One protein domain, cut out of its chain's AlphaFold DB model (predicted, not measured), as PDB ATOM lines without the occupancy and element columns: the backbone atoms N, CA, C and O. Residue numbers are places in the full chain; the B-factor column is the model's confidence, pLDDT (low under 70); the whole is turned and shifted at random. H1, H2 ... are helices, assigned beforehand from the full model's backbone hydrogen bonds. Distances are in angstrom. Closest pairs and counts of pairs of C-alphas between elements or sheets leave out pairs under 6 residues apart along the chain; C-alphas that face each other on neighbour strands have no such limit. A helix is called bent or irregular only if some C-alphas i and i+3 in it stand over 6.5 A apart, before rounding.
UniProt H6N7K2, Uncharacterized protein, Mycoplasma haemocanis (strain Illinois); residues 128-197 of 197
ATOM      1  N   LYS A 128     116.407 140.098 122.406       74.06
ATOM      2  CA  LYS A 128     115.723 140.944 123.411       74.06
ATOM      3  C   LYS A 128     114.202 140.747 123.397       74.06
ATOM      4  O   LYS A 128     113.563 140.894 124.432       74.06
ATOM      5  N   SER A 129     113.643 140.427 122.232       66.94
ATOM      6  CA  SER A 129     112.223 140.135 122.011       66.94
ATOM      7  C   SER A 129     111.876 138.645 122.078       66.94
ATOM      8  O   SER A 129     110.713 138.286 121.917       66.94
ATOM      9  N   GLU A 130     112.861 137.772 122.276       67.56
ATOM     10  CA  GLU A 130     112.686 136.324 122.327       67.56
ATOM     11  C   GLU A 130     112.774 135.851 123.782       67.56
ATOM     12  O   GLU A 130     113.617 136.309 124.556       67.56
ATOM     13  N   ASN A 131     111.913 134.912 124.180       62.62
ATOM     14  CA  ASN A 131     112.050 134.272 125.485       62.62
ATOM     15  C   ASN A 131     113.366 133.489 125.512       62.62
ATOM     16  O   ASN A 131     113.551 132.562 124.732       62.62
ATOM     17  N   LEU A 132     114.282 133.876 126.401       65.19
ATOM     18  CA  LEU A 132     115.565 133.206 126.591       65.19
ATOM     19  C   LEU A 132     115.332 131.784 127.129       65.19
ATOM     20  O   LEU A 132     115.113 131.581 128.322       65.19
ATOM     21  N   ILE A 133     115.429 130.808 126.233       66.62
ATOM     22  CA  ILE A 133     115.402 129.368 126.502       66.62
ATOM     23  C   ILE A 133     114.011 128.809 126.778       66.62
ATOM     24  O   ILE A 133     113.647 128.516 127.922       66.62
ATOM     25  N   ASN A 134     113.233 128.643 125.707       72.38
ATOM     26  CA  ASN A 134     111.912 128.038 125.769       72.38
ATOM     27  C   ASN A 134     112.012 126.531 126.063       72.38
ATOM     28  O   ASN A 134     112.568 125.758 125.280       72.38
ATOM     29  N   LEU A 135     111.413 126.124 127.186       78.69
ATOM     30  CA  LEU A 135     111.288 124.726 127.588       78.69
ATOM     31  C   LEU A 135     110.659 123.867 126.487       78.69
ATOM     32  O   LEU A 135     111.109 122.749 126.287       78.69
ATOM     33  N   ASP A 136     109.705 124.397 125.724       78.25
ATOM     34  CA  ASP A 136     108.973 123.644 124.700       78.25
ATOM     35  C   ASP A 136     109.844 123.270 123.494       78.25
ATOM     36  O   ASP A 136     109.603 122.270 122.821       78.25
ATOM     37  N   LYS A 137     110.884 124.062 123.219       75.88
ATOM     38  CA  LYS A 137     111.790 123.841 122.084       75.88
ATOM     39  C   LYS A 137     113.027 123.016 122.459       75.88
ATOM     40  O   LYS A 137     113.804 122.628 121.589       75.88
ATOM     41  N   PHE A 138     113.250 122.762 123.747       80.69
ATOM     42  CA  PHE A 138     114.365 121.937 124.208       80.69
ATOM     43  C   PHE A 138     114.177 120.442 123.858       80.69
ATOM     44  O   PHE A 138     115.107 119.858 123.295       80.69
ATOM     45  N   PRO A 139     112.989 119.827 124.065       80.50
ATOM     46  CA  PRO A 139     112.722 118.440 123.686       80.50
ATOM     47  C   PRO A 139     112.903 118.156 122.195       80.50
ATOM     48  O   PRO A 139     113.392 117.089 121.835       80.50
ATOM     49  N   SER A 140     112.563 119.104 121.313       81.88
ATOM     50  CA  SER A 140     112.632 118.883 119.861       81.88
ATOM     51  C   SER A 140     114.055 118.670 119.334       81.88
ATOM     52  O   SER A 140     114.213 118.150 118.237       81.88
ATOM     53  N   ASN A 141     115.083 119.032 120.111       82.50
ATOM     54  CA  ASN A 141     116.494 118.917 119.724       82.50
ATOM     55  C   ASN A 141     117.304 118.019 120.679       82.50
ATOM     56  O   ASN A 141     118.525 118.163 120.776       82.50
ATOM     57  N   LEU A 142     116.637 117.103 121.390       85.69
ATOM     58  CA  LEU A 142     117.231 116.220 122.403       85.69
ATOM     59  C   LEU A 142     118.505 115.508 121.923       85.69
ATOM     60  O   LEU A 142     119.533 115.577 122.596       85.69
ATOM     61  N   GLU A 143     118.478 114.905 120.733       87.50
ATOM     62  CA  GLU A 143     119.643 114.210 120.166       87.50
ATOM     63  C   GLU A 143     120.825 115.155 119.917       87.50
ATOM     64  O   GLU A 143     121.973 114.828 120.224       87.50
ATOM     65  N   THR A 144     120.563 116.361 119.405       88.62
ATOM     66  CA  THR A 144     121.609 117.371 119.194       88.62
ATOM     67  C   THR A 144     122.221 117.805 120.523       88.62
ATOM     68  O   THR A 144     123.443 117.939 120.630       88.62
ATOM     69  N   PHE A 145     121.401 117.981 121.561       89.00
ATOM     70  CA  PHE A 145     121.901 118.296 122.895       89.00
ATOM     71  C   PHE A 145     122.773 117.179 123.457       89.00
ATOM     72  O   PHE A 145     123.906 117.446 123.861       89.00
ATOM     73  N   GLN A 146     122.278 115.946 123.429       91.94
ATOM     74  CA  GLN A 146     122.943 114.790 124.013       91.94
ATOM     75  C   GLN A 146     124.251 114.433 123.301       91.94
ATOM     76  O   GLN A 146     125.267 114.216 123.960       91.94
ATOM     77  N   TYR A 147     124.243 114.368 121.967       91.50
ATOM     78  CA  TYR A 147     125.366 113.816 121.205       91.50
ATOM     79  C   TYR A 147     126.334 114.871 120.673       91.50
ATOM     80  O   TYR A 147     127.489 114.546 120.408       91.50
ATOM     81  N   GLN A 148     125.902 116.128 120.527       90.38
ATOM     82  CA  GLN A 148     126.747 117.188 119.971       90.38
ATOM     83  C   GLN A 148     127.075 118.253 121.014       90.38
ATOM     84  O   GLN A 148     128.244 118.463 121.327       90.38
ATOM     85  N   LEU A 149     126.069 118.919 121.586       89.88
ATOM     86  CA  LEU A 149     126.297 120.134 122.378       89.88
ATOM     87  C   LEU A 149     126.879 119.850 123.763       89.88
ATOM     88  O   LEU A 149     127.859 120.490 124.150       89.88
ATOM     89  N   PHE A 150     126.312 118.901 124.510       92.81
ATOM     90  CA  PHE A 150     126.795 118.576 125.852       92.81
ATOM     91  C   PHE A 150     128.249 118.082 125.823       92.81
ATOM     92  O   PHE A 150     129.075 118.683 126.512       92.81
ATOM     93  N   PRO A 151     128.627 117.105 124.972       91.75
ATOM     94  CA  PRO A 151     130.020 116.684 124.844       91.75
ATOM     95  C   PRO A 151     130.946 117.819 124.393       91.75
ATOM     96  O   PRO A 151     132.006 118.018 124.988       91.75
ATOM     97  N   TYR A 152     130.530 118.612 123.396       89.88
ATOM     98  CA  TYR A 152     131.332 119.720 122.867       89.88
ATOM     99  C   TYR A 152     131.671 120.763 123.941       89.88
ATOM    100  O   TYR A 152     132.795 121.268 123.995       89.88
ATOM    101  N   PHE A 153     130.731 121.049 124.845       88.50
ATOM    102  CA  PHE A 153     130.929 121.979 125.959       88.50
ATOM    103  C   PHE A 153     131.346 121.318 127.274       88.50
ATOM    104  O   PHE A 153     131.458 122.019 128.283       88.50
ATOM    105  N   LYS A 154     131.640 120.011 127.261       90.56
ATOM    106  CA  LYS A 154     132.020 119.217 128.440       90.56
ATOM    107  C   LYS A 154     130.967 119.257 129.560       90.56
ATOM    108  O   LYS A 154     131.309 119.329 130.738       90.56
ATOM    109  N   LEU A 155     129.690 119.237 129.189       91.75
ATOM    110  CA  LEU A 155     128.547 119.128 130.094       91.75
ATOM    111  C   LEU A 155     128.128 117.659 130.241       91.75
ATOM    112  O   LEU A 155     128.212 116.883 129.290       91.75
ATOM    113  N   SER A 156     127.652 117.281 131.425       90.44
ATOM    114  CA  SER A 156     127.141 115.935 131.702       90.44
ATOM    115  C   SER A 156     125.677 115.805 131.292       90.44
ATOM    116  O   SER A 156     124.856 116.615 131.727       90.44
ATOM    117  N   TRP A 157     125.355 114.785 130.498       91.56
ATOM    118  CA  TRP A 157     123.980 114.443 130.134       91.56
ATOM    119  C   TRP A 157     123.383 113.448 131.131       91.56
ATOM    120  O   TRP A 157     123.987 112.411 131.404       91.56
ATOM    121  N   ASP A 158     122.196 113.749 131.649       90.88
ATOM    122  CA  ASP A 158     121.408 112.866 132.507       90.88
ATOM    123  C   ASP A 158     120.334 112.152 131.667       90.88
ATOM    124  O   ASP A 158     119.431 112.792 131.131       90.88
ATOM    125  N   SER A 159     120.433 110.833 131.494       85.69
ATOM    126  CA  SER A 159     119.487 110.073 130.662       85.69
ATOM    127  C   SER A 159     118.107 109.893 131.301       85.69
ATOM    128  O   SER A 159     117.175 109.489 130.608       85.69
ATOM    129  N   ILE A 160     117.973 110.177 132.598       85.88
ATOM    130  CA  ILE A 160     116.747 109.964 133.373       85.88
ATOM    131  C   ILE A 160     116.038 111.304 133.600       85.88
ATOM    132  O   ILE A 160     114.817 111.388 133.460       85.88
ATOM    133  N   ASP A 161     116.793 112.362 133.908       88.44
ATOM    134  CA  ASP A 161     116.251 113.686 134.227       88.44
ATOM    135  C   ASP A 161     116.526 114.718 133.118       88.44
ATOM    136  O   ASP A 161     117.474 115.510 133.152       88.44
ATOM    137  N   TRP A 162     115.633 114.761 132.127       84.94
ATOM    138  CA  TRP A 162     115.711 115.747 131.045       84.94
ATOM    139  C   TRP A 162     115.503 117.192 131.537       84.94
ATOM    140  O   TRP A 162     116.053 118.126 130.946       84.94
ATOM    141  N   MET A 163     114.769 117.397 132.638       87.88
ATOM    142  CA  MET A 163     114.570 118.719 133.242       87.88
ATOM    143  C   MET A 163     115.870 119.248 133.848       87.88
ATOM    144  O   MET A 163     116.165 120.446 133.758       87.88
ATOM    145  N   ARG A 164     116.693 118.371 134.424       90.12
ATOM    146  CA  ARG A 164     118.048 118.706 134.869       90.12
ATOM    147  C   ARG A 164     118.953 119.082 133.704       90.12
ATOM    148  O   ARG A 164     119.703 120.054 133.833       90.12
ATOM    149  N   ASN A 165     118.855 118.397 132.565       90.44
ATOM    150  CA  ASN A 165     119.601 118.775 131.359       90.44
ATOM    151  C   ASN A 165     119.164 120.148 130.845       90.44
ATOM    152  O   ASN A 165     120.017 120.995 130.588       90.44
ATOM    153  N   TYR A 166     117.855 120.407 130.785       89.69
ATOM    154  CA  TYR A 166     117.321 121.722 130.428       89.69
ATOM    155  C   TYR A 166     117.879 122.819 131.341       89.69
ATOM    156  O   TYR A 166     118.419 123.811 130.855       89.69
ATOM    157  N   ARG A 167     117.819 122.636 132.668       89.62
ATOM    158  CA  ARG A 167     118.366 123.610 133.632       89.62
ATOM    159  C   ARG A 167     119.869 123.796 133.468       89.62
ATOM    160  O   ARG A 167     120.347 124.924 133.510       89.62
ATOM    161  N   THR A 168     120.609 122.710 133.259       90.94
ATOM    162  CA  THR A 168     122.059 122.751 133.020       90.94
ATOM    163  C   THR A 168     122.377 123.576 131.781       90.94
ATOM    164  O   THR A 168     123.211 124.480 131.840       90.94
ATOM    165  N   TRP A 169     121.669 123.324 130.681       90.25
ATOM    166  CA  TRP A 169     121.841 124.067 129.441       90.25
ATOM    167  C   TRP A 169     121.440 125.534 129.590       90.25
ATOM    168  O   TRP A 169     122.195 126.424 129.201       90.25
ATOM    169  N   LYS A 170     120.296 125.798 130.226       87.94
ATOM    170  CA  LYS A 170     119.811 127.151 130.498       87.94
ATOM    171  C   LYS A 170     120.830 127.958 131.294       87.94
ATOM    172  O   LYS A 170     121.242 129.029 130.850       87.94
ATOM    173  N   ASN A 171     121.299 127.409 132.408       86.31
ATOM    174  CA  ASN A 171     122.304 128.048 133.252       86.31
ATOM    175  C   ASN A 171     123.620 128.253 132.496       86.31
ATOM    176  O   ASN A 171     124.255 129.298 132.630       86.31
ATOM    177  N   TRP A 172     124.032 127.286 131.671       88.12
ATOM    178  CA  TRP A 172     125.225 127.420 130.841       88.12
ATOM    179  C   TRP A 172     125.092 128.567 129.835       88.12
ATOM    180  O   TRP A 172     126.003 129.389 129.718       88.12
ATOM    181  N   CYS A 173     123.956 128.665 129.147       83.81
ATOM    182  CA  CYS A 173     123.672 129.748 128.215       83.81
ATOM    183  C   CYS A 173     123.634 131.103 128.923       83.81
ATOM    184  O   CYS A 173     124.281 132.036 128.460       83.81
ATOM    185  N   GLU A 174     122.930 131.223 130.050       79.12
ATOM    186  CA  GLU A 174     122.878 132.455 130.848       79.12
ATOM    187  C   GLU A 174     124.273 132.874 131.321       79.12
ATOM    188  O   GLU A 174     124.657 134.041 131.201       79.12
ATOM    189  N   TRP A 175     125.081 131.912 131.769       79.88
ATOM    190  CA  TRP A 175     126.461 132.157 132.164       79.88
ATOM    191  C   TRP A 175     127.331 132.587 130.978       79.88
ATOM    192  O   TRP A 175     128.066 133.569 131.077       79.88
ATOM    193  N   LYS A 176     127.221 131.943 129.813       77.38
ATOM    194  CA  LYS A 176     127.960 132.366 128.611       77.38
ATOM    195  C   LYS A 176     127.505 133.703 128.055       77.38
ATOM    196  O   LYS A 176     128.341 134.477 127.595       77.38
ATOM    197  N   LEU A 177     126.225 134.022 128.182       72.50
ATOM    198  CA  LEU A 177     125.674 135.349 127.921       72.50
ATOM    199  C   LEU A 177     126.103 136.388 128.969       72.50
ATOM    200  O   LEU A 177     125.829 137.575 128.798       72.50
ATOM    201  N   SER A 178     126.748 135.983 130.062       64.19
ATOM    202  CA  SER A 178     127.316 136.899 131.054       64.19
ATOM    203  C   SER A 178     128.801 137.203 130.815       64.19
ATOM    204  O   SER A 178     129.286 138.232 131.284       64.19
ATOM    205  N   GLU A 179     129.515 136.368 130.050       65.81
ATOM    206  CA  GLU A 179     130.944 136.553 129.784       65.81
ATOM    207  C   GLU A 179     131.221 137.651 128.732       65.81
ATOM    208  O   GLU A 179     130.517 137.753 127.718       65.81
ATOM    209  N   PRO A 180     132.297 138.449 128.906       57.28
ATOM    210  CA  PRO A 180     132.749 139.385 127.882       57.28
ATOM    211  C   PRO A 180     133.171 138.652 126.597       57.28
ATOM    212  O   PRO A 180     133.740 137.555 126.645       57.28
ATOM    213  N   TYR A 181     132.921 139.267 125.429       57.72
ATOM    214  CA  TYR A 181     133.432 138.710 124.174       57.72
ATOM    215  C   TYR A 181     134.952 138.764 124.185       57.72
ATOM    216  O   TYR A 181     135.556 139.772 124.542       57.72
ATOM    217  N   SER A 182     135.567 137.673 123.763       58.78
ATOM    218  CA  SER A 182     136.983 137.636 123.457       58.78
ATOM    219  C   SER A 182     137.189 136.684 122.297       58.78
ATOM    220  O   SER A 182     136.382 135.776 122.078       58.78
ATOM    221  N   TYR A 183     138.315 136.834 121.604       60.72
ATOM    222  CA  TYR A 183     138.756 135.878 120.592       60.72
ATOM    223  C   TYR A 183     138.707 134.424 121.106       60.72
ATOM    224  O   TYR A 183     138.307 133.515 120.383       60.72
ATOM    225  N   LYS A 184     138.984 134.211 122.403       63.72
ATOM    226  CA  LYS A 184     138.934 132.893 123.060       63.72
ATOM    227  C   LYS A 184     137.534 132.281 123.135       63.72
ATOM    228  O   LYS A 184     137.420 131.076 123.314       63.72
ATOM    229  N   ASN A 185     136.476 133.079 123.031       67.88
ATOM    230  CA  ASN A 185     135.087 132.629 123.134       67.88
ATOM    231  C   ASN A 185     134.335 132.691 121.794       67.88
ATOM    232  O   ASN A 185     133.152 132.353 121.749       67.88
ATOM    233  N   LYS A 186     135.011 133.072 120.704       72.75
ATOM    234  CA  LYS A 186     134.418 133.227 119.368       72.75
ATOM    235  C   LYS A 186     133.720 131.973 118.856       72.75
ATOM    236  O   LYS A 186     132.597 132.063 118.375       72.75
ATOM    237  N   TYR A 187     134.318 130.803 119.061       77.62
ATOM    238  CA  TYR A 187     133.751 129.525 118.614       77.62
ATOM    239  C   TYR A 187     132.398 129.175 119.258       77.62
ATOM    240  O   TYR A 187     131.669 128.336 118.746       77.62
ATOM    241  N   LYS A 188     132.038 129.810 120.383       79.50
ATOM    242  CA  LYS A 188     130.770 129.549 121.085       79.50
ATOM    243  C   LYS A 188     129.595 130.322 120.490       79.50
ATOM    244  O   LYS A 188     128.454 129.998 120.804       79.50
ATOM    245  N   LYS A 189     129.864 131.341 119.662       77.44
ATOM    246  CA  LYS A 189     128.858 132.268 119.123       77.44
ATOM    247  C   LYS A 189     127.706 131.530 118.458       77.44
ATOM    248  O   LYS A 189     126.556 131.724 118.840       77.44
ATOM    249  N   ASP A 190     128.039 130.664 117.510       81.12
ATOM    250  CA  ASP A 190     127.060 130.014 116.645       81.12
ATOM    251  C   ASP A 190     126.182 129.047 117.436       81.12
ATOM    252  O   ASP A 190     124.965 129.031 117.266       81.12
ATOM    253  N   ALA A 191     126.783 128.300 118.365       81.88
ATOM    254  CA  ALA A 191     126.047 127.406 119.245       81.88
ATOM    255  C   ALA A 191     125.062 128.176 120.139       81.88
ATOM    256  O   ALA A 191     123.910 127.775 120.272       81.88
ATOM    257  N   ILE A 192     125.472 129.314 120.709       79.06
ATOM    258  CA  ILE A 192     124.583 130.118 121.558       79.06
ATOM    259  C   ILE A 192     123.464 130.761 120.725       79.06
ATOM    260  O   ILE A 192     122.299 130.745 121.130       79.06
ATOM    261  N   GLN A 193     123.787 131.298 119.543       78.81
ATOM    262  CA  GLN A 193     122.780 131.843 118.630       78.81
ATOM    263  C   GLN A 193     121.732 130.791 118.284       78.81
ATOM    264  O   GLN A 193     120.538 131.055 118.433       78.81
ATOM    265  N   ARG A 194     122.180 129.594 117.899       80.94
ATOM    266  CA  ARG A 194     121.305 128.536 117.405       80.94
ATOM    267  C   ARG A 194     120.585 127.751 118.480       80.94
ATOM    268  O   ARG A 194     119.534 127.250 118.144       80.94
ATOM    269  N   PHE A 195     121.106 127.619 119.702       81.88
ATOM    270  CA  PHE A 195     120.582 126.645 120.678       81.88
ATOM    271  C   PHE A 195     120.245 127.217 122.062       81.88
ATOM    272  O   PHE A 195     119.769 126.483 122.924       81.88
ATOM    273  N   CYS A 196     120.457 128.512 122.299       80.94
ATOM    274  CA  CYS A 196     119.970 129.195 123.503       80.94
ATOM    275  C   CYS A 196     118.705 130.020 123.177       80.94
ATOM    276  O   CYS A 196     118.754 131.250 123.265       80.94
ATOM    277  N   PHE A 197     117.636 129.372 122.693       73.75
ATOM    278  CA  PHE A 197     116.321 129.942 122.323       73.75
ATOM    279  C   PHE A 197     115.211 129.354 123.182       73.75
ATOM    280  O   PHE A 197     115.377 128.199 123.622       73.75
TER     281      PHE A 197
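This is residues 128 to 197 of the 197 residues of an uncharacterized protein of Mycoplasma haemocanis (strain Illinois) (UniProt H6N7K2). Three loosely set helices make a triangle: H1 and H3 run opposite ways in one layer, with open space between their centres, and H2 crosses over them as a second layer. An unnamed stretch, residues 128 to 138, leads into H1. The printed part has 70 residues with three named helices, in the order H1, H2, H3, and no named strand; the class is all helix. The whole is compact, with a radius of gyration of the C-alphas of 12.0 A, and only just flat, spanning 36 by 28 by 16 A.

Go first to H1, residues 139 to 152, and on to H2, residues 162 to 176: they are near each other, with 14 pairs of C-alphas within 10 A, the closest 8.2 A apart. Next look at H3, residues 183 to 195, which is close to H2 but not clearly touching it; the closest C-alphas, of Cys 173 and Ile 192, are 6.7 A apart. H2 and H3 run opposite ways at a steep tilt of 42 degrees. H1 and H3 are also close but not clearly touching, the closest C-alphas being those of Leu 149 and Ala 191, 7.9 A apart. They run opposite ways at a shallow tilt of 18 degrees. Along the backbone, every O i to N i+4 pair in H2 is within hydrogen-bond range, against 6 of 10 in H1 and 4 of 9 in H3, where 7 of 10 O i to N i+3 pairs are.

Find C-alpha 139 at (112.722, 118.440, 123.686); from there H1 runs 18.7 A to Tyr 152. It is irregular, with C-alphas 140 and 143 8.4 A apart. H2 begins at C-alpha 162, (115.711, 115.747, 131.045), and runs 20.8 A. H3 runs 20.4 A to C-alpha 195 at (120.582, 126.645, 120.678), and is irregular, with C-alphas 184 and 187 7.6 A apart.

The C-alphas farthest apart, of Ile 160 and Tyr 183, are 36.3 A apart. The printed part has no cut, and both links are short. Look for pLDDT under 70 at residues 129 to 133 and 178 to 185; the mean of the printed part is 80.5.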